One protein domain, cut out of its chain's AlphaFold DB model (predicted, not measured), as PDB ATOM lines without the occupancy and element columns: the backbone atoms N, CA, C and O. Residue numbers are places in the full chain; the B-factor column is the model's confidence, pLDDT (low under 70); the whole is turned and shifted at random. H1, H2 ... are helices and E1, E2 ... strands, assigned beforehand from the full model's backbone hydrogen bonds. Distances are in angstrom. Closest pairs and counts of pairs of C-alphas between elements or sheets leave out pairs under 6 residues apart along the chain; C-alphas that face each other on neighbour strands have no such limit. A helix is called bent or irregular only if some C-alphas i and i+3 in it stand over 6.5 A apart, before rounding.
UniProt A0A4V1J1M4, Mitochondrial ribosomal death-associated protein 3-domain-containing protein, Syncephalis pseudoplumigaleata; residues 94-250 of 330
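This is residues 94 to 250 of the 330 residues of the protein "Mitochondrial ribosomal death-associated protein 3-domain-containing protein" of Syncephalis pseudoplumigaleata (UniProt A0A4V1J1M4). A short wall of three parallel strands, E1, E2 and E3, runs along one side of the domain, and three helices, H1, H3 and H4, are clustered in a triangle beyond it, with H1 by E1 and H6 by E3 and E2. H3 and H4 make a helical hairpin, and long loops take up much of the rest. The printed part has 157 residues, in the order E1 H1 H2 H3 H4 E2 H5 H6 E3, and the sheet order is E1, E2, E3. The class is mixed, helices and strands, with 74 residues, under half, in named elements. The whole is compact, with a radius of gyration of the C-alphas of 15.2 A and spans of 46 by 36 by 26 A.

Find C-alpha 94 at (48.603, 48.850, -29.259), where E1, residues 94 to 98, begins. After it come H1, residues 123 to 136, 20.2 A long, H2, residues 140 to 143, and H3, residues 163 to 172, 14.4 A long. C-alpha 174 at (58.216, 63.959, -14.906) opens H4, residues 174 to 190, 24.5 A long; it has a kink of 26 degrees near residue 181 and is irregular, with C-alphas 175 and 178 7.1 A apart. Then follow E2, residues 197 to 202, 16.2 A long, H5, residues 204 to 208, H6, residues 230 to 236, and E3, residues 245 to 250, 16.6 A long, which ends at C-alpha 250, (40.227, 41.003, -15.403).

Look first at E1 and E2, parallel at 15 degrees, with N 198 and O 94 at 2.8 A. E2 and E3 are parallel at 7 degrees, with N 248 and O 199 at 2.8 A. E1, H1 to H4 and E2 form a strand-helix-strand unit, two parallel neighbour strands with helices between; E2, H5, H6 and E3 form another, with a right-handed crossover. H1 only grazes the sheet, with Phe 133 closest to Leu 96, C-alphas 6.4 A apart; H4, H5 and H6 also only graze it. H3 and H4 touch at a shallow tilt of 18 degrees, opposite ways, closest at the C-alphas of Gly 170 and Gly 177, 4.2 A. H4 touches H1 with residues 174 to 181 alone, at a steep tilt of 46 degrees. H2 touches H3, closest at the C-alphas of Asp 142 and Ala 164, 5.1 A. In H1 and H6 every O i to N i+4 pair is within hydrogen-bond range, against 5 of 6 in H3, 11 of 13 in H4 and 0 of 1 in H5, where 2 of 2 O i to N i+3 pairs are; H2 is too short for such a pair.

The C-alphas farthest apart are those of Glu 143 and Asn 217, 46.5 A. The printed part has no cut. The links E1 to H1, H2 to H3 and H5 to H6 are long. Confidence is under 70 at residue 94 and residues 96 to 99.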
ATOM      1  N   MET A  94      47.940  48.144 -30.344       65.69
ATOM      2  CA  MET A  94      48.603  48.850 -29.259       65.69
ATOM      3  C   MET A  94      48.118  48.304 -27.921       65.69
ATOM      4  O   MET A  94      46.913  48.197 -27.708       65.69
ATOM      5  N   ARG A  95      49.046  47.928 -27.039       75.06
ATOM      6  CA  ARG A  95      48.737  47.272 -25.763       75.06
ATOM      7  C   ARG A  95      48.986  48.217 -24.598       75.06
ATOM      8  O   ARG A  95      50.076  48.779 -24.470       75.06
ATOM      9  N   LEU A  96      48.000  48.322 -23.714       68.25
ATOM     10  CA  LEU A  96      48.126  48.987 -22.421       68.25
ATOM     11  C   LEU A  96      47.809  47.981 -21.307       68.25
ATOM     12  O   LEU A  96      46.656  47.581 -21.175       68.25
ATOM     13  N   LEU A  97      48.832  47.569 -20.543       67.75
ATOM     14  CA  LEU A  97      48.731  46.619 -19.423       67.75
ATOM     15  C   LEU A  97      48.805  47.338 -18.076       67.75
ATOM     16  O   LEU A  97      49.692  48.165 -17.851       67.75
ATOM     17  N   LEU A  98      47.869  47.021 -17.182       66.12
ATOM     18  CA  LEU A  98      47.582  47.829 -15.996       66.12
ATOM     19  C   LEU A  98      47.406  46.947 -14.760       66.12
ATOM     20  O   LEU A  98      46.887  45.840 -14.864       66.12
ATOM     21  N   THR A  99      47.860  47.429 -13.598       68.69
ATOM     22  CA  THR A  99      47.890  46.643 -12.351       68.69
ATOM     23  C   THR A  99      47.511  47.486 -11.131       68.69
ATOM     24  O   THR A  99      47.602  48.713 -11.145       68.69
ATOM     25  N   ILE A 100      47.183  46.803 -10.033       71.56
ATOM     26  CA  ILE A 100      46.907  47.325  -8.680       71.56
ATOM     27  C   ILE A 100      47.911  48.356  -8.136       71.56
ATOM     28  O   ILE A 100      47.579  49.123  -7.231       71.56
ATOM     29  N   THR A 101      49.139  48.417  -8.665       84.44
ATOM     30  CA  THR A 101      50.179  49.326  -8.153       84.44
ATOM     31  C   THR A 101      49.809  50.802  -8.295       84.44
ATOM     32  O   THR A 101      50.473  51.660  -7.726       84.44
ATOM     33  N   TRP A 102      48.753  51.111  -9.045       89.94
ATOM     34  CA  TRP A 102      48.294  52.475  -9.276       89.94
ATOM     35  C   TRP A 102      47.496  53.048  -8.113       89.94
ATOM     36  O   TRP A 102      47.456  54.263  -7.952       89.94
ATOM     37  N   VAL A 103      46.913  52.192  -7.274       91.44
ATOM     38  CA  VAL A 103      46.022  52.600  -6.177       91.44
ATOM     39  C   VAL A 103      46.528  52.172  -4.797       91.44
ATOM     40  O   VAL A 103      45.902  52.482  -3.793       91.44
ATOM     41  N   ASN A 104      47.671  51.490  -4.719       91.19
ATOM     42  CA  ASN A 104      48.167  50.854  -3.493       91.19
ATOM     43  C   ASN A 104      49.015  51.757  -2.574       91.19
ATOM     44  O   ASN A 104      49.724  51.240  -1.712       91.19
ATOM     45  N   GLY A 105      49.026  53.076  -2.785       91.75
ATOM     46  CA  GLY A 105      49.738  54.006  -1.898       91.75
ATOM     47  C   GLY A 105      51.272  53.946  -1.959       91.75
ATOM     48  O   GLY A 105      51.932  54.593  -1.154       91.75
ATOM     49  N   SER A 106      51.867  53.167  -2.872       92.06
ATOM     50  CA  SER A 106      53.316  52.883  -2.847       92.06
ATOM     51  C   SER A 106      54.211  53.932  -3.520       92.06
ATOM     52  O   SER A 106      55.435  53.829  -3.438       92.06
ATOM     53  N   THR A 107      53.636  54.938  -4.184       93.88
ATOM     54  CA  THR A 107      54.387  55.978  -4.909       93.88
ATOM     55  C   THR A 107      53.980  57.372  -4.455       93.88
ATOM     56  O   THR A 107      52.846  57.569  -4.041       93.88
ATOM     57  N   ALA A 108      54.875  58.357  -4.553       95.06
ATOM     58  CA  ALA A 108      54.540  59.736  -4.203       95.06
ATOM     59  C   ALA A 108      53.394  60.288  -5.074       95.06
ATOM     60  O   ALA A 108      53.280  59.964  -6.260       95.06
ATOM     61  N   TYR A 109      52.563  61.136  -4.472       96.06
ATOM     62  CA  TYR A 109      51.423  61.782  -5.114       96.06
ATOM     63  C   TYR A 109      51.267  63.213  -4.597       96.06
ATOM     64  O   TYR A 109      51.687  63.526  -3.482       96.06
ATOM     65  N   ALA A 110      50.679  64.084  -5.413       95.00
ATOM     66  CA  ALA A 110      50.446  65.480  -5.060       95.00
ATOM     67  C   ALA A 110      49.148  65.991  -5.699       95.00
ATOM     68  O   ALA A 110      48.802  65.541  -6.794       95.00
ATOM     69  N   PRO A 111      48.423  66.913  -5.043       95.38
ATOM     70  CA  PRO A 111      47.278  67.571  -5.660       95.38
ATOM     71  C   PRO A 111      47.726  68.341  -6.906       95.38
ATOM     72  O   PRO A 111      48.770  68.993  -6.903       95.38
ATOM     73  N   MET A 112      46.938  68.264  -7.971       92.50
ATOM     74  CA  MET A 112      47.145  69.067  -9.167       92.50
ATOM     75  C   MET A 112      46.560  70.458  -8.958       92.50
ATOM     76  O   MET A 112      45.433  70.616  -8.485       92.50
ATOM     77  N   GLU A 113      47.324  71.479  -9.329       88.44
ATOM     78  CA  GLU A 113      46.830  72.849  -9.322       88.44
ATOM     79  C   GLU A 113      45.748  73.028 -10.399       88.44
ATOM     80  O   GLU A 113      45.842  72.473 -11.496       88.44
ATOM     81  N   ASN A 114      44.736  73.846 -10.101       85.56
ATOM     82  CA  ASN A 114      43.698  74.269 -11.050       85.56
ATOM     83  C   ASN A 114      42.807  73.140 -11.612       85.56
ATOM     84  O   ASN A 114      42.297  73.254 -12.727       85.56
ATOM     85  N   THR A 115      42.588  72.058 -10.858       86.88
ATOM     86  CA  THR A 115      41.601  71.021 -11.206       86.88
ATOM     87  C   THR A 115      40.367  71.108 -10.310       86.88
ATOM     88  O   THR A 115      40.502  71.054  -9.089       86.88
ATOM     89  N   GLU A 116      39.177  71.175 -10.911       85.25
ATOM     90  CA  GLU A 116      37.891  71.033 -10.216       85.25
ATOM     91  C   GLU A 116      37.067  69.896 -10.863       85.25
ATOM     92  O   GLU A 116      36.749  69.988 -12.053       85.25
ATOM     93  N   PRO A 117      36.722  68.813 -10.129       87.25
ATOM     94  CA  PRO A 117      37.131  68.513  -8.751       87.25
ATOM     95  C   PRO A 117      38.649  68.303  -8.619       87.25
ATOM     96  O   PRO A 117      39.343  68.117  -9.618       87.25
ATOM     97  N   LEU A 118      39.158  68.346  -7.383       91.69
ATOM     98  CA  LEU A 118      40.580  68.154  -7.094       91.69
ATOM     99  C   LEU A 118      41.042  66.759  -7.545       91.69
ATOM    100  O   LEU A 118      40.454  65.752  -7.156       91.69
ATOM    101  N   VAL A 119      42.113  66.704  -8.336       94.69
ATOM    102  CA  VAL A 119      42.733  65.460  -8.813       94.69
ATOM    103  C   VAL A 119      44.176  65.387  -8.322       94.69
ATOM    104  O   VAL A 119      44.855  66.404  -8.199       94.69
ATOM    105  N   TYR A 120      44.668  64.182  -8.055       96.25
ATOM    106  CA  TYR A 120      46.026  63.930  -7.590       96.25
ATOM    107  C   TYR A 120      46.889  63.311  -8.694       96.25
ATOM    108  O   TYR A 120      46.537  62.288  -9.285       96.25
ATOM    109  N   ALA A 121      48.048  63.911  -8.952       95.44
ATOM    110  CA  ALA A 121      49.063  63.374  -9.848       95.44
ATOM    111  C   ALA A 121      49.961  62.370  -9.118       95.44
ATOM    112  O   ALA A 121      50.251  62.530  -7.934       95.44
ATOM    113  N   GLN A 122      50.449  61.369  -9.855       95.50
ATOM    114  CA  GLN A 122      51.433  60.382  -9.394       95.50
ATOM    115  C   GLN A 122      52.630  60.415 -10.354       95.50
ATOM    116  O   GLN A 122      52.694  59.582 -11.265       95.50
ATOM    117  N   PRO A 123      53.528  61.410 -10.250       94.94
ATOM    118  CA  PRO A 123      54.428  61.744 -11.353       94.94
ATOM    119  C   PRO A 123      55.408  60.603 -11.685       94.94
ATOM    120  O   PRO A 123      55.380  60.086 -12.803       94.94
ATOM    121  N   ALA A 124      56.128  60.078 -10.689       93.94
ATOM    122  CA  ALA A 124      57.072  58.974 -10.876       93.94
ATOM    123  C   ALA A 124      56.406  57.707 -11.430       93.94
ATOM    124  O   ALA A 124      56.959  57.022 -12.294       93.94
ATOM    125  N   LEU A 125      55.199  57.388 -10.953       93.62
ATOM    126  CA  LEU A 125      54.438  56.253 -11.466       93.62
ATOM    127  C   LEU A 125      53.995  56.493 -12.914       93.62
ATOM    128  O   LEU A 125      54.079  55.583 -13.734       93.62
ATOM    129  N   THR A 126      53.569  57.710 -13.245       94.56
ATOM    130  CA  THR A 126      53.143  58.080 -14.600       94.56
ATOM    131  C   THR A 126      54.298  57.926 -15.587       94.56
ATOM    132  O   THR A 126      54.134  57.286 -16.623       94.56
ATOM    133  N   THR A 127      55.494  58.404 -15.239       94.25
ATOM    134  CA  THR A 127      56.701  58.208 -16.054       94.25
ATOM    135  C   THR A 127      57.033  56.725 -16.242       94.25
ATOM    136  O   THR A 127      57.327  56.297 -17.358       94.25
ATOM    137  N   GLN A 128      56.914  55.902 -15.194       91.94
ATOM    138  CA  GLN A 128      57.104  54.451 -15.323       91.94
ATOM    139  C   GLN A 128      56.079  53.810 -16.265       91.94
ATOM    140  O   GLN A 128      56.428  52.923 -17.042       91.94
ATOM    141  N   VAL A 129      54.821  54.244 -16.214       91.44
ATOM    142  CA  VAL A 129      53.759  53.755 -17.104       91.44
ATOM    143  C   VAL A 129      54.047  54.125 -18.555       91.44
ATOM    144  O   VAL A 129      53.960  53.258 -19.422       91.44
ATOM    145  N   LEU A 130      54.467  55.366 -18.811       93.75
ATOM    146  CA  LEU A 130      54.878  55.832 -20.137       93.75
ATOM    147  C   LEU A 130      56.058  55.016 -20.686       93.75
ATOM    148  O   LEU A 130      56.008  54.544 -21.823       93.75
ATOM    149  N   HIS A 131      57.078  54.760 -19.863       91.88
ATOM    150  CA  HIS A 131      58.217  53.925 -20.247       91.88
ATOM    151  C   HIS A 131      57.790  52.500 -20.628       91.88
ATOM    152  O   HIS A 131      58.186  51.980 -21.670       91.88
ATOM    153  N   ARG A 132      56.930  51.875 -19.815       87.44
ATOM    154  CA  ARG A 132      56.403  50.526 -20.084       87.44
ATOM    155  C   ARG A 132      55.590  50.489 -21.369       87.44
ATOM    156  O   ARG A 132      55.742  49.565 -22.163       87.44
ATOM    157  N   PHE A 133      54.750  51.496 -21.579       88.94
ATOM    158  CA  PHE A 133      53.968  51.622 -22.799       88.94
ATOM    159  C   PHE A 133      54.868  51.701 -24.037       88.94
ATOM    160  O   PHE A 133      54.625  50.986 -25.009       88.94
ATOM    161  N   LYS A 134      55.946  52.494 -23.977       90.81
ATOM    162  CA  LYS A 134      56.938  52.593 -25.055       90.81
ATOM    163  C   LYS A 134      57.609  51.249 -25.354       90.81
ATOM    164  O   LYS A 134      57.664  50.839 -26.511       90.81
ATOM    165  N   GLN A 135      58.060  50.530 -24.326       87.06
ATOM    166  CA  GLN A 135      58.719  49.225 -24.485       87.06
ATOM    167  C   GLN A 135      57.803  48.163 -25.108       87.06
ATOM    168  O   GLN A 135      58.224  47.423 -25.991       87.06
ATOM    169  N   MET A 136      56.536  48.098 -24.687       83.38
ATOM    170  CA  MET A 136      55.586  47.101 -25.202       83.38
ATOM    171  C   MET A 136      55.214  47.320 -26.671       83.38
ATOM    172  O   MET A 136      54.837  46.372 -27.357       83.38
ATOM    173  N   ASN A 137      55.292  48.567 -27.138       87.19
ATOM    174  CA  ASN A 137      54.801  48.977 -28.450       87.19
ATOM    175  C   ASN A 137      55.918  49.527 -29.357       87.19
ATOM    176  O   ASN A 137      55.625  50.201 -30.344       87.19
ATOM    177  N   THR A 138      57.185  49.242 -29.027       84.62
ATOM    178  CA  THR A 138      58.364  49.698 -29.784       84.62
ATOM    179  C   THR A 138      58.263  49.310 -31.261       84.62
ATOM    180  O   THR A 138      57.795  48.217 -31.592       84.62
ATOM    181  N   GLY A 139      58.683  50.210 -32.151       86.62
ATOM    182  CA  GLY A 139      58.555  50.077 -33.600       86.62
ATOM    183  C   GLY A 139      57.231  50.637 -34.117       86.62
ATOM    184  O   GLY A 139      57.228  51.409 -35.063       86.62
ATOM    185  N   ARG A 140      56.100  50.326 -33.465       87.00
ATOM    186  CA  ARG A 140      54.775  50.791 -33.927       87.00
ATOM    187  C   ARG A 140      54.516  52.254 -33.599       87.00
ATOM    188  O   ARG A 140      54.023  53.005 -34.429       87.00
ATOM    189  N   ILE A 141      54.819  52.663 -32.371       92.38
ATOM    190  CA  ILE A 141      54.577  54.042 -31.912       92.38
ATOM    191  C   ILE A 141      55.483  55.069 -32.597       92.38
ATOM    192  O   ILE A 141      55.177  56.259 -32.575       92.38
ATOM    193  N   ASP A 142      56.582  54.615 -33.198       93.94
ATOM    194  CA  ASP A 142      57.520  55.446 -33.951       93.94
ATOM    195  C   ASP A 142      56.944  55.842 -35.325       93.94
ATOM    196  O   ASP A 142      57.245  56.915 -35.841       93.94
ATOM    197  N   GLU A 143      56.069  55.006 -35.893       93.81
ATOM    198  CA  GLU A 143      55.443  55.210 -37.209       93.81
ATOM    199  C   GLU A 143      54.140  56.024 -37.142       93.81
ATOM    200  O   GLU A 143      53.654  56.529 -38.155       93.81
ATOM    201  N   ILE A 144      53.554  56.165 -35.952       94.44
ATOM    202  CA  ILE A 144      52.260  56.826 -35.766       94.44
ATOM    203  C   ILE A 144      52.476  58.313 -35.523       94.44
ATOM    204  O   ILE A 144      52.989  58.703 -34.477       94.44
ATOM    205  N   LEU A 145      52.035  59.142 -36.466       97.06
ATOM    206  CA  LEU A 145      52.055  60.599 -36.336       97.06
ATOM    207  C   LEU A 145      50.924  61.114 -35.442       97.06
ATOM    208  O   LEU A 145      49.832  60.538 -35.412       97.06
ATOM    209  N   LEU A 146      51.176  62.223 -34.749       97.81
ATOM    210  CA  LEU A 146      50.190  62.892 -33.899       97.81
ATOM    211  C   LEU A 146      49.034  63.478 -34.723       97.81
ATOM    212  O   LEU A 146      49.242  64.067 -35.784       97.81
ATOM    213  N   ALA A 147      47.805  63.368 -34.212       96.88
ATOM    214  CA  ALA A 147      46.620  63.918 -34.874       96.88
ATOM    215  C   ALA A 147      46.490  65.443 -34.721       96.88
ATOM    216  O   ALA A 147      45.779  66.086 -35.495       96.88
ATOM    217  N   LYS A 148      47.145  66.030 -33.714       97.00
ATOM    218  CA  LYS A 148      47.138  67.470 -33.439       97.00
ATOM    219  C   LYS A 148      48.447  67.928 -32.805       97.00
ATOM    220  O   LYS A 148      49.225  67.121 -32.300       97.00
ATOM    221  N   ASP A 149      48.644  69.237 -32.796       97.81
ATOM    222  CA  ASP A 149      49.774  69.860 -32.117       97.81
ATOM    223  C   ASP A 149      49.550  69.876 -30.592       97.81
ATOM    224  O   ASP A 149      48.431  70.079 -30.106       97.81
ATOM    225  N   TYR A 150      50.631  69.691 -29.836       97.69
ATOM    226  CA  TYR A 150      50.656  69.751 -28.376       97.69
ATOM    227  C   TYR A 150      51.683  70.775 -27.907       97.69
ATOM    228  O   TYR A 150      52.859  70.710 -28.268       97.69
ATOM    229  N   ASP A 151      51.243  71.702 -27.058       96.88
ATOM    230  CA  ASP A 151      52.103  72.706 -26.438       96.88
ATOM    231  C   ASP A 151      52.197  72.440 -24.932       96.88
ATOM    232  O   ASP A 151      51.234  72.630 -24.186       96.88
ATOM    233  N   PHE A 152      53.367  71.982 -24.492       94.75
ATOM    234  CA  PHE A 152      53.715  71.780 -23.087       94.75
ATOM    235  C   PHE A 152      54.665  72.888 -22.590       94.75
ATOM    236  O   PHE A 152      55.506  72.670 -21.715       94.75
ATOM    237  N   GLY A 153      54.579  74.084 -23.182       92.38
ATOM    238  CA  GLY A 153      55.426  75.234 -22.887       92.38
ATOM    239  C   GLY A 153      56.785  75.128 -23.575       92.38
ATOM    240  O   GLY A 153      56.949  75.529 -24.727       92.38
ATOM    241  N   ALA A 154      57.782  74.608 -22.856       91.44
ATOM    242  CA  ALA A 154      59.144  74.466 -23.379       91.44
ATOM    243  C   ALA A 154      59.265  73.355 -24.437       91.44
ATOM    244  O   ALA A 154      60.179  73.384 -25.258       91.44
ATOM    245  N   VAL A 155      58.343  72.388 -24.421       96.00
ATOM    246  CA  VAL A 155      58.264  71.302 -25.399       96.00
ATOM    247  C   VAL A 155      57.023  71.514 -26.256       96.00
ATOM    248  O   VAL A 155      55.911  71.557 -25.734       96.00
ATOM    249  N   LYS A 156      57.217  71.631 -27.570       97.38
ATOM    250  CA  LYS A 156      56.138  71.723 -28.555       97.38
ATOM    251  C   LYS A 156      56.270  70.569 -29.530       97.38
ATOM    252  O   LYS A 156      57.354  70.353 -30.065       97.38
ATOM    253  N   LEU A 157      55.178  69.853 -29.736       97.94
ATOM    254  CA  LEU A 157      55.083  68.741 -30.671       97.94
ATOM    255  C   LEU A 157      54.008  69.061 -31.699       97.94
ATOM    256  O   LEU A 157      53.000  69.693 -31.384       97.94
ATOM    257  N   THR A 158      54.237  68.635 -32.926       97.81
ATOM    258  CA  THR A 158      53.388  68.931 -34.075       97.81
ATOM    259  C   THR A 158      52.828  67.654 -34.679       97.81
ATOM    260  O   THR A 158      53.303  66.558 -34.399       97.81
ATOM    261  N   THR A 159      51.882  67.789 -35.600       97.25
ATOM    262  CA  THR A 159      51.376  66.674 -36.433       97.25
ATOM    263  C   THR A 159      52.444  65.930 -37.255       97.25
ATOM    264  O   THR A 159      52.155  64.891 -37.841       97.25
ATOM    265  N   LYS A 160      53.679  66.445 -37.330       96.94
ATOM    266  CA  LYS A 160      54.821  65.768 -37.969       96.94
ATOM    267  C   LYS A 160      55.618  64.891 -37.010       96.94
ATOM    268  O   LYS A 160      56.444  64.106 -37.469       96.94
ATOM    269  N   ASP A 161      55.413  65.060 -35.710       98.00
ATOM    270  CA  ASP A 161      56.063  64.260 -34.686       98.00
ATOM    271  C   ASP A 161      55.287  62.956 -34.460       98.00
ATOM    272  O   ASP A 161      54.093  62.845 -34.752       98.00
ATOM    273  N   SER A 162      55.994  61.956 -33.950       97.44
ATOM    274  CA  SER A 162      55.475  60.621 -33.660       97.44
ATOM    275  C   SER A 162      54.882  60.513 -32.254       97.44
ATOM    276  O   SER A 162      55.205  61.277 -31.336       97.44
ATOM    277  N   LEU A 163      54.067  59.481 -32.048       96.88
ATOM    278  CA  LEU A 163      53.551  59.105 -30.738       96.88
ATOM    279  C   LEU A 163      54.690  58.741 -29.772       96.88
ATOM    280  O   LEU A 163      54.611  59.050 -28.583       96.88
ATOM    281  N   ALA A 164      55.777  58.149 -30.278       97.25
ATOM    282  CA  ALA A 164      56.994  57.894 -29.509       97.25
ATOM    283  C   ALA A 164      57.607  59.183 -28.936       97.25
ATOM    284  O   ALA A 164      57.923  59.225 -27.747       97.25
ATOM    285  N   GLN A 165      57.709  60.250 -29.739       97.69
ATOM    286  CA  GLN A 165      58.233  61.547 -29.288       97.69
ATOM    287  C   GLN A 165      57.331  62.202 -28.232       97.69
ATOM    288  O   GLN A 165      57.839  62.801 -27.283       97.69
ATOM    289  N   LEU A 166      56.006  62.049 -28.348       97.94
ATOM    290  CA  LEU A 166      55.072  62.471 -27.298       97.94
ATOM    291  C   LEU A 166      55.354  61.752 -25.976       97.94
ATOM    292  O   LEU A 166      55.443  62.395 -24.930       97.94
ATOM    293  N   ILE A 167      55.530  60.434 -26.020       97.25
ATOM    294  CA  ILE A 167      55.826  59.628 -24.833       97.25
ATOM    295  C   ILE A 167      57.181  60.024 -24.226       97.25
ATOM    296  O   ILE A 167      57.278  60.201 -23.009       97.25
ATOM    297  N   ASP A 168      58.205  60.225 -25.057       97.69
ATOM    298  CA  ASP A 168      59.545  60.623 -24.614       97.69
ATOM    299  C   ASP A 168      59.556  61.970 -23.895       97.69
ATOM    300  O   ASP A 168      60.282  62.121 -22.912       97.69
ATOM    301  N   ALA A 169      58.712  62.922 -24.302       97.31
ATOM    302  CA  ALA A 169      58.576  64.196 -23.600       97.31
ATOM    303  C   ALA A 169      58.149  64.010 -22.130       97.31
ATOM    304  O   ALA A 169      58.671  64.687 -21.243       97.31
ATOM    305  N   GLY A 170      57.235  63.071 -21.858       96.31
ATOM    306  CA  GLY A 170      56.773  62.762 -20.498       96.31
ATOM    307  C   GLY A 170      57.729  61.867 -19.706       96.31
ATOM    308  O   GLY A 170      57.737  61.909 -18.476       96.31
ATOM    309  N   ILE A 171      58.555  61.069 -20.391       96.69
ATOM    310  CA  ILE A 171      59.622  60.290 -19.750       96.69
ATOM    311  C   ILE A 171      60.781  61.201 -19.336       96.69
ATOM    312  O   ILE A 171      61.293  61.075 -18.226       96.69
ATOM    313  N   ALA A 172      61.185  62.122 -20.212       96.50
ATOM    314  CA  ALA A 172      62.295  63.039 -19.973       96.50
ATOM    315  C   ALA A 172      61.968  64.115 -18.926       96.50
ATOM    316  O   ALA A 172      62.872  64.615 -18.258       96.50
ATOM    317  N   ASN A 173      60.690  64.478 -18.781       94.69
ATOM    318  CA  ASN A 173      60.236  65.458 -17.804       94.69
ATOM    319  C   ASN A 173      59.006  64.953 -17.037       94.69
ATOM    320  O   ASN A 173      57.871  65.048 -17.505       94.69
ATOM    321  N   GLU A 174      59.240  64.485 -15.811       92.94
ATOM    322  CA  GLU A 174      58.216  63.959 -14.906       92.94
ATOM    323  C   GLU A 174      57.081  64.967 -14.631       92.94
ATOM    324  O   GLU A 174      55.921  64.570 -14.511       92.94
ATOM    325  N   ALA A 175      57.367  66.277 -14.638       91.69
ATOM    326  CA  ALA A 175      56.342  67.312 -14.470       91.69
ATOM    327  C   ALA A 175      55.343  67.363 -15.642       91.69
ATOM    328  O   ALA A 175      54.191  67.757 -15.457       91.69
ATOM    329  N   LEU A 176      55.754  66.932 -16.840       93.88
ATOM    330  CA  LEU A 176      54.879  66.822 -18.010       93.88
ATOM    331  C   LEU A 176      54.130  65.490 -18.066       93.88
ATOM    332  O   LEU A 176      53.163  65.378 -18.819       93.88
ATOM    333  N   GLY A 177      54.537  64.493 -17.272       93.69
ATOM    334  CA  GLY A 177      54.027  63.125 -17.350       93.69
ATOM    335  C   GLY A 177      52.502  63.052 -17.304       93.69
ATOM    336  O   GLY A 177      51.892  62.354 -18.112       93.69
ATOM    337  N   ALA A 178      51.864  63.835 -16.429       92.62
ATOM    338  CA  ALA A 178      50.407  63.892 -16.332       92.62
ATOM    339  C   ALA A 178      49.743  64.416 -17.625       92.62
ATOM    340  O   ALA A 178      48.788  63.815 -18.130       92.62
ATOM    341  N   ALA A 179      50.252  65.513 -18.187       93.69
ATOM    342  CA  ALA A 179      49.716  66.101 -19.413       93.69
ATOM    343  C   ALA A 179      49.950  65.184 -20.626       93.69
ATOM    344  O   ALA A 179      49.028  64.951 -21.410       93.69
ATOM    345  N   VAL A 180      51.144  64.596 -20.725       96.75
ATOM    346  CA  VAL A 180      51.516  63.627 -21.763       96.75
ATOM    347  C   VAL A 180      50.665  62.362 -21.678       96.75
ATOM    348  O   VAL A 180      50.200  61.881 -22.704       96.75
ATOM    349  N   TRP A 181      50.381  61.850 -20.478       94.94
ATOM    350  CA  TRP A 181      49.496  60.695 -20.290       94.94
ATOM    351  C   TRP A 181      48.090  60.941 -20.846       94.94
ATOM    352  O   TRP A 181      47.534  60.099 -21.551       94.94
ATOM    353  N   ARG A 182      47.522  62.121 -20.576       93.00
ATOM    354  CA  ARG A 182      46.223  62.511 -21.141       93.00
ATOM    355  C   ARG A 182      46.272  62.636 -22.657       93.00
ATOM    356  O   ARG A 182      45.391  62.107 -23.322       93.00
ATOM    357  N   ALA A 183      47.291  63.320 -23.177       95.81
ATOM    358  CA  ALA A 183      47.500  63.477 -24.612       95.81
ATOM    359  C   ALA A 183      47.608  62.116 -25.309       95.81
ATOM    360  O   ALA A 183      46.912  61.873 -26.287       95.81
ATOM    361  N   LEU A 184      48.394  61.194 -24.746       95.50
ATOM    362  CA  LEU A 184      48.521  59.828 -25.235       95.50
ATOM    363  C   LEU A 184      47.154  59.142 -25.311       95.50
ATOM    364  O   LEU A 184      46.787  58.649 -26.368       95.50
ATOM    365  N   LEU A 185      46.366  59.138 -24.235       92.56
ATOM    366  CA  LEU A 185      45.043  58.501 -24.256       92.56
ATOM    367  C   LEU A 185      44.048  59.179 -25.209       92.56
ATOM    368  O   LEU A 185      43.164  58.505 -25.739       92.56
ATOM    369  N   ASP A 186      44.168  60.488 -25.429       93.62
ATOM    370  CA  ASP A 186      43.376  61.202 -26.433       93.62
ATOM    371  C   ASP A 186      43.769  60.776 -27.859       93.62
ATOM    372  O   ASP A 186      42.872  60.539 -28.670       93.62
ATOM    373  N   GLU A 187      45.067  60.617 -28.147       95.12
ATOM    374  CA  GLU A 187      45.568  60.060 -29.412       95.12
ATOM    375  C   GLU A 187      45.092  58.615 -29.601       95.12
ATOM    376  O   GLU A 187      44.511  58.296 -30.631       95.12
ATOM    377  N   LEU A 188      45.241  57.745 -28.596       92.31
ATOM    378  CA  LEU A 188      44.807  56.345 -28.698       92.31
ATOM    379  C   LEU A 188      43.306  56.201 -28.946       92.31
ATOM    380  O   LEU A 188      42.877  55.283 -29.641       92.31
ATOM    381  N   ALA A 189      42.502  57.087 -28.359       90.19
ATOM    382  CA  ALA A 189      41.059  57.034 -28.510       90.19
ATOM    383  C   ALA A 189      40.583  57.592 -29.859       90.19
ATOM    384  O   ALA A 189      39.591  57.087 -30.382       90.19
ATOM    385  N   ASN A 190      41.250  58.622 -30.401       91.88
ATOM    386  CA  ASN A 190      40.691  59.449 -31.478       91.88
ATOM    387  C   ASN A 190      41.556  59.585 -32.739       91.88
ATOM    388  O   ASN A 190      41.062  60.106 -33.737       91.88
ATOM    389  N   ASN A 191      42.831  59.190 -32.717       93.31
ATOM    390  CA  ASN A 191      43.721  59.370 -33.860       93.31
ATOM    391  C   ASN A 191      43.440  58.303 -34.940       93.31
ATOM    392  O   ASN A 191      43.619  57.107 -34.689       93.31
ATOM    393  N   PRO A 192      43.064  58.702 -36.171       89.69
ATOM    394  CA  PRO A 192      42.769  57.770 -37.255       89.69
ATOM    395  C   PRO A 192      44.003  57.018 -37.786       89.69
ATOM    396  O   PRO A 192      43.830  56.011 -38.475       89.69
ATOM    397  N   SER A 193      45.222  57.439 -37.449       89.75
ATOM    398  CA  SER A 193      46.464  56.714 -37.744       89.75
ATOM    399  C   SER A 193      46.787  55.630 -36.708       89.75
ATOM    400  O   SER A 193      47.605  54.757 -36.980       89.75
ATOM    401  N   VAL A 194      46.149  55.647 -35.529       89.69
ATOM    402  CA  VAL A 194      46.360  54.619 -34.500       89.69
ATOM    403  C   VAL A 194      45.570  53.353 -34.864       89.69
ATOM    404  O   VAL A 194      44.348  53.436 -35.001       89.69
ATOM    405  N   PRO A 195      46.205  52.176 -35.010       88.75
ATOM    406  CA  PRO A 195      45.492  50.924 -35.273       88.75
ATOM    407  C   PRO A 195      44.606  50.516 -34.082       88.75
ATOM    408  O   PRO A 195      44.644  51.143 -33.027       88.75
ATOM    409  N   SER A 196      43.808  49.453 -34.224       88.81
ATOM    410  CA  SER A 196      42.908  48.984 -33.157       88.81
ATOM    411  C   SER A 196      43.649  48.787 -31.823       88.81
ATOM    412  O   SER A 196      44.624  48.035 -31.749       88.81
ATOM    413  N   VAL A 197      43.187  49.453 -30.761       88.56
ATOM    414  CA  VAL A 197      43.851  49.484 -29.446       88.56
ATOM    415  C   VAL A 197      43.282  48.408 -28.519       88.56
ATOM    416  O   VAL A 197      42.070  48.287 -28.376       88.56
ATOM    417  N   LEU A 198      44.148  47.661 -27.833       89.75
ATOM    418  CA  LEU A 198      43.772  46.774 -26.732       89.75
ATOM    419  C   LEU A 198      44.184  47.396 -25.397       89.75
ATOM    420  O   LEU A 198      45.369  47.456 -25.053       89.75
ATOM    421  N   VAL A 199      43.196  47.801 -24.607       89.62
ATOM    422  CA  VAL A 199      43.405  48.188 -23.210       89.62
ATOM    423  C   VAL A 199      43.077  46.990 -22.335       89.62
ATOM    424  O   VAL A 199      41.926  46.576 -22.266       89.62
ATOM    425  N   ALA A 200      44.081  46.429 -21.669       88.75
ATOM    426  CA  ALA A 200      43.931  45.267 -20.806       88.75
ATOM    427  C   ALA A 200      44.293  45.631 -19.359       88.75
ATOM    428  O   ALA A 200      45.429  45.977 -19.032       88.75
ATOM    429  N   VAL A 201      43.299  45.558 -18.479       87.50
ATOM    430  CA  VAL A 201      43.418  45.916 -17.065       87.50
ATOM    431  C   VAL A 201      43.359  44.663 -16.218       87.50
ATOM    432  O   VAL A 201      42.314  44.023 -16.157       87.50
ATOM    433  N   ASP A 202      44.448  44.323 -15.535       86.75
ATOM    434  CA  ASP A 202      44.417  43.272 -14.523       86.75
ATOM    435  C   ASP A 202      44.044  43.855 -13.154       86.75
ATOM    436  O   ASP A 202      44.413  44.978 -12.803       86.75
ATOM    437  N   GLN A 203      43.312  43.070 -12.366       87.19
ATOM    438  CA  GLN A 203      42.779  43.452 -11.055       87.19
ATOM    439  C   GLN A 203      41.892  44.705 -11.120       87.19
ATOM    440  O   GLN A 203      41.980  45.601 -10.279       87.19
ATOM    441  N   VAL A 204      41.016  44.765 -12.126       89.12
ATOM    442  CA  VAL A 204      40.170  45.927 -12.445       89.12
ATOM    443  C   VAL A 204      39.323  46.408 -11.259       89.12
ATOM    444  O   VAL A 204      39.074  47.600 -11.109       89.12
ATOM    445  N   ASN A 205      38.945  45.499 -10.361       87.81
ATOM    446  CA  ASN A 205      38.232  45.774  -9.111       87.81
ATOM    447  C   ASN A 205      38.951  46.782  -8.187       87.81
ATOM    448  O   ASN A 205      38.295  47.501  -7.430       87.81
ATOM    449  N   ALA A 206      40.277  46.906  -8.294       88.88
ATOM    450  CA  ALA A 206      41.056  47.912  -7.576       88.88
ATOM    451  C   ALA A 206      40.709  49.350  -7.996       88.88
ATOM    452  O   ALA A 206      40.765  50.254  -7.169       88.88
ATOM    453  N   LEU A 207      40.261  49.563  -9.237       89.62
ATOM    454  CA  LEU A 207      39.814  50.876  -9.715       89.62
ATOM    455  C   LEU A 207      38.417  51.261  -9.194       89.62
ATOM    456  O   LEU A 207      38.033  52.424  -9.264       89.62
ATOM    457  N   TYR A 208      37.668  50.309  -8.636       89.62
ATOM    458  CA  TYR A 208      36.323  50.532  -8.090       89.62
ATOM    459  C   TYR A 208      36.288  50.534  -6.557       89.62
ATOM    460  O   TYR A 208      35.219  50.668  -5.961       89.62
ATOM    461  N   THR A 209      37.445  50.406  -5.908       89.62
ATOM    462  CA  THR A 209      37.587  50.414  -4.448       89.62
ATOM    463  C   THR A 209      38.374  51.647  -4.007       89.62
ATOM    464  O   THR A 209      39.146  52.188  -4.791       89.62
ATOM    465  N   LYS A 210      38.191  52.105  -2.761       92.62
ATOM    466  CA  LYS A 210      39.032  53.161  -2.172       92.62
ATOM    467  C   LYS A 210      40.513  52.791  -2.309       92.62
ATOM    468  O   LYS A 210      40.885  51.646  -2.055       92.62
ATOM    469  N   ALA A 211      41.321  53.753  -2.731       93.25
ATOM    470  CA  ALA A 211      42.762  53.607  -2.844       93.25
ATOM    471  C   ALA A 211      43.428  53.713  -1.463       93.25
ATOM    472  O   ALA A 211      42.847  54.244  -0.521       93.25
ATOM    473  N   ASP A 212      44.686  53.290  -1.364       94.38
ATOM    474  CA  ASP A 212      45.497  53.446  -0.146       94.38
ATOM    475  C   ASP A 212      46.150  54.849  -0.072       94.38
ATOM    476  O   ASP A 212      46.968  55.135   0.804       94.38
ATOM    477  N   TYR A 213      45.792  55.744  -0.998       95.69
ATOM    478  CA  TYR A 213      46.123  57.168  -0.964       95.69
ATOM    479  C   TYR A 213      45.093  57.943  -0.153       95.69
ATOM    480  O   TYR A 213      43.934  57.547  -0.113       95.69
ATOM    481  N   HIS A 214      45.492  59.064   0.452       96.81
ATOM    482  CA  HIS A 214      44.613  59.820   1.344       96.81
ATOM    483  C   HIS A 214      44.600  61.323   1.036       96.81
ATOM    484  O   HIS A 214      45.603  61.913   0.630       96.81
ATOM    485  N   HIS A 215      43.469  61.973   1.261       95.62
ATOM    486  CA  HIS A 215      43.396  63.424   1.370       95.62
ATOM    487  C   HIS A 215      44.137  63.912   2.627       95.62
ATOM    488  O   HIS A 215      44.427  63.149   3.551       95.62
ATOM    489  N   ALA A 216      44.379  65.224   2.714       93.69
ATOM    490  CA  ALA A 216      44.985  65.844   3.896       93.69
ATOM    491  C   ALA A 216      44.142  65.681   5.180       93.69
ATOM    492  O   ALA A 216      44.682  65.748   6.280       93.69
ATOM    493  N   ASN A 217      42.831  65.447   5.049       94.56
ATOM    494  CA  ASN A 217      41.922  65.172   6.168       94.56
ATOM    495  C   ASN A 217      41.963  63.699   6.641       94.56
ATOM    496  O   ASN A 217      41.249  63.348   7.578       94.56
ATOM    497  N   GLY A 218      42.774  62.843   6.007       94.50
ATOM    498  CA  GLY A 218      42.901  61.424   6.336       94.50
ATOM    499  C   GLY A 218      41.857  60.509   5.689       94.50
ATOM    500  O   GLY A 218      41.864  59.313   5.966       94.50
ATOM    501  N   GLU A 219      40.972  61.015   4.831       96.38
ATOM    502  CA  GLU A 219      40.045  60.177   4.065       96.38
ATOM    503  C   GLU A 219      40.746  59.545   2.862       96.38
ATOM    504  O   GLU A 219      41.520  60.200   2.166       96.38
ATOM    505  N   ALA A 220      40.475  58.266   2.607       95.75
ATOM    506  CA  ALA A 220      41.038  57.560   1.463       95.75
ATOM    507  C   ALA A 220      40.471  58.093   0.137       95.75
ATOM    508  O   ALA A 220      39.251  58.217  -0.005       95.75
ATOM    509  N   LEU A 221      41.358  58.334  -0.829       95.88
ATOM    510  CA  LEU A 221      41.017  58.760  -2.182       95.88
ATOM    511  C   LEU A 221      40.247  57.665  -2.917       95.88
ATOM    512  O   LEU A 221      40.519  56.468  -2.787       95.88
ATOM    513  N   MET A 222      39.334  58.080  -3.779       93.12
ATOM    514  CA  MET A 222      38.739  57.230  -4.794       93.12
ATOM    515  C   MET A 222      39.620  57.207  -6.053       93.12
ATOM    516  O   MET A 222      40.221  58.219  -6.412       93.12
ATOM    517  N   PRO A 223      39.669  56.102  -6.819       92.50
ATOM    518  CA  PRO A 223      40.537  56.032  -7.997       92.50
ATOM    519  C   PRO A 223      40.193  57.033  -9.114       92.50
ATOM    520  O   PRO A 223      41.056  57.363  -9.918       92.50
ATOM    521  N   HIS A 224      38.968  57.572  -9.160       92.50
ATOM    522  CA  HIS A 224      38.616  58.651 -10.095       92.50
ATOM    523  C   HIS A 224      39.219  60.017  -9.715       92.50
ATOM    524  O   HIS A 224      39.206  60.931 -10.536       92.50
ATOM    525  N   GLU A 225      39.750  60.149  -8.499       95.50
ATOM    526  CA  GLU A 225      40.484  61.325  -8.018       95.50
ATOM    527  C   GLU A 225      41.989  61.205  -8.297       95.50
ATOM    528  O   GLU A 225      42.736  62.157  -8.098       95.50
ATOM    529  N   LEU A 226      42.456  60.052  -8.785       95.31
ATOM    530  CA  LEU A 226      43.835  59.842  -9.215       95.31
ATOM    531  C   LEU A 226      43.938  60.086 -10.722       95.31
ATOM    532  O   LEU A 226      43.290  59.407 -11.522       95.31
ATOM    533  N   HIS A 227      44.806  61.014 -11.124       93.56
ATOM    534  CA  HIS A 227      45.007  61.410 -12.523       93.56
ATOM    535  C   HIS A 227      45.319  60.227 -13.438       93.56
ATOM    536  O   HIS A 227      44.867  60.165 -14.579       93.56
ATOM    537  N   LEU A 228      46.111  59.287 -12.936       92.00
ATOM    538  CA  LEU A 228      46.559  58.143 -13.708       92.00
ATOM    539  C   LEU A 228      45.415  57.136 -13.933       92.00
ATOM    540  O   LEU A 228      45.241  56.639 -15.046       92.00
ATOM    541  N   ALA A 229      44.601  56.882 -12.903       92.25
ATOM    542  CA  ALA A 229      43.530  55.886 -12.921       92.25
ATOM    543  C   ALA A 229      42.221  56.396 -13.547       92.25
ATOM    544  O   ALA A 229      41.524  55.625 -14.212       92.25
ATOM    545  N   LYS A 230      41.884  57.681 -13.379       91.12
ATOM    546  CA  LYS A 230      40.615  58.245 -13.857       91.12
ATOM    547  C   LYS A 230      40.355  57.988 -15.353       91.12
ATOM    548  O   LYS A 230      39.270  57.503 -15.667       91.12
ATOM    549  N   PRO A 231      41.293  58.237 -16.286       89.19
ATOM    550  CA  PRO A 231      41.031  58.011 -17.706       89.19
ATOM    551  C   PRO A 231      40.719  56.549 -18.058       89.19
ATOM    552  O   PRO A 231      40.001  56.286 -19.019       89.19
ATOM    553  N   LEU A 232      41.236  55.593 -17.280       87.81
ATOM    554  CA  LEU A 232      40.925  54.175 -17.453       87.81
ATOM    555  C   LEU A 232      39.543  53.827 -16.939       87.81
ATOM    556  O   LEU A 232      38.832  53.069 -17.584       87.81
ATOM    557  N   LEU A 233      39.158  54.394 -15.797       88.50
ATOM    558  CA  LEU A 233      37.783  54.299 -15.327       88.50
ATOM    559  C   LEU A 233      36.817  54.883 -16.351       88.50
ATOM    560  O   LEU A 233      35.754  54.310 -16.562       88.50
ATOM    561  N   ASP A 234      37.188  55.981 -17.008       88.62
ATOM    562  CA  ASP A 234      36.359  56.565 -18.056       88.62
ATOM    563  C   ASP A 234      36.196  55.598 -19.248       88.62
ATOM    564  O   ASP A 234      35.088  55.439 -19.759       88.62
ATOM    565  N   LEU A 235      37.266  54.898 -19.650       87.12
ATOM    566  CA  LEU A 235      37.217  53.852 -20.681       87.12
ATOM    567  C   LEU A 235      36.370  52.643 -20.256       87.12
ATOM    568  O   LEU A 235      35.506  52.199 -21.005       87.12
ATOM    569  N   LEU A 236      36.594  52.125 -19.047       86.44
ATOM    570  CA  LEU A 236      35.903  50.947 -18.511       86.44
ATOM    571  C   LEU A 236      34.408  51.195 -18.275       86.44
ATOM    572  O   LEU A 236      33.597  50.296 -18.470       86.44
ATOM    573  N   ASN A 237      34.043  52.410 -17.865       85.75
ATOM    574  CA  ASN A 237      32.651  52.807 -17.653       85.75
ATOM    575  C   ASN A 237      31.969  53.298 -18.941       85.75
ATOM    576  O   ASN A 237      30.786  53.636 -18.910       85.75
ATOM    577  N   GLY A 238      32.707  53.390 -20.053       84.75
ATOM    578  CA  GLY A 238      32.196  53.847 -21.343       84.75
ATOM    579  C   GLY A 238      31.911  55.350 -21.438       84.75
ATOM    580  O   GLY A 238      31.295  55.775 -22.414       84.75
ATOM    581  N   SER A 239      32.348  56.169 -20.470       86.06
ATOM    582  CA  SER A 239      32.270  57.638 -20.573       86.06
ATOM    583  C   SER A 239      33.324  58.207 -21.528       86.06
ATOM    584  O   SER A 239      33.147  59.292 -22.081       86.06
ATOM    585  N   ARG A 240      34.400  57.450 -21.763       87.00
ATOM    586  CA  ARG A 240      35.356  57.621 -22.857       87.00
ATOM    587  C   ARG A 240      35.298  56.373 -23.734       87.00
ATOM    588  O   ARG A 240      35.264  55.262 -23.223       87.00
ATOM    589  N   VAL A 241      35.316  56.555 -25.051       87.56
ATOM    590  CA  VAL A 241      35.164  55.461 -26.022       87.56
ATOM    591  C   VAL A 241      36.365  55.446 -26.957       87.56
ATOM    592  O   VAL A 241      36.793  56.501 -27.423       87.56
ATOM    593  N   LEU A 242      36.920  54.261 -27.214       87.94
ATOM    594  CA  LEU A 242      37.917  54.066 -28.266       87.94
ATOM    595  C   LEU A 242      37.194  54.022 -29.612       87.94
ATOM    596  O   LEU A 242      36.245  53.258 -29.760       87.94
ATOM    597  N   GLN A 243      37.653  54.785 -30.605       87.19
ATOM    598  CA  GLN A 243      37.081  54.687 -31.953       87.19
ATOM    599  C   GLN A 243      37.313  53.306 -32.578       87.19
ATOM    600  O   GLN A 243      36.478  52.828 -33.342       87.19
ATOM    601  N   ARG A 244      38.450  52.670 -32.263       86.00
ATOM    602  CA  ARG A 244      38.816  51.325 -32.720       86.00
ATOM    603  C   ARG A 244      39.575  50.597 -31.625       86.00
ATOM    604  O   ARG A 244      40.691  50.988 -31.281       86.00
ATOM    605  N   GLY A 245      38.991  49.537 -31.084       88.12
ATOM    606  CA  GLY A 245      39.657  48.752 -30.057       88.12
ATOM    607  C   GLY A 245      38.722  48.042 -29.099       88.12
ATOM    608  O   GLY A 245      37.504  48.049 -29.259       88.12
ATOM    609  N   LEU A 246      39.334  47.457 -28.078       87.69
ATOM    610  CA  LEU A 246      38.670  46.718 -27.018       87.69
ATOM    611  C   LEU A 246      39.277  47.095 -25.670       87.69
ATOM    612  O   LEU A 246      40.495  47.229 -25.527       87.69
ATOM    613  N   VAL A 247      38.411  47.224 -24.669       88.75
ATOM    614  CA  VAL A 247      38.806  47.381 -23.271       88.75
ATOM    615  C   VAL A 247      38.422  46.101 -22.537       88.75
ATOM    616  O   VAL A 247      37.249  45.748 -22.472       88.75
ATOM    617  N   VAL A 248      39.411  45.396 -21.994       89.75
ATOM    618  CA  VAL A 248      39.236  44.146 -21.248       89.75
ATOM    619  C   VAL A 248      39.704  44.359 -19.816       89.75
ATOM    620  O   VAL A 248      40.833  44.784 -19.583       89.75
ATOM    621  N   GLY A 249      38.846  44.051 -18.847       89.56
ATOM    622  CA  GLY A 249      39.181  44.078 -17.425       89.56
ATOM    623  C   GLY A 249      39.114  42.680 -16.818       89.56
ATOM    624  O   GLY A 249      38.069  42.039 -16.875       89.56
ATOM    625  N   ALA A 250      40.201  42.219 -16.203       89.38
ATOM    626  CA  ALA A 250      40.227  41.003 -15.403       89.38
ATOM    627  C   ALA A 250      40.022  41.349 -13.924       89.38
ATOM    628  O   ALA A 250      40.716  42.197 -13.359       89.38
TER     629      ALA A 250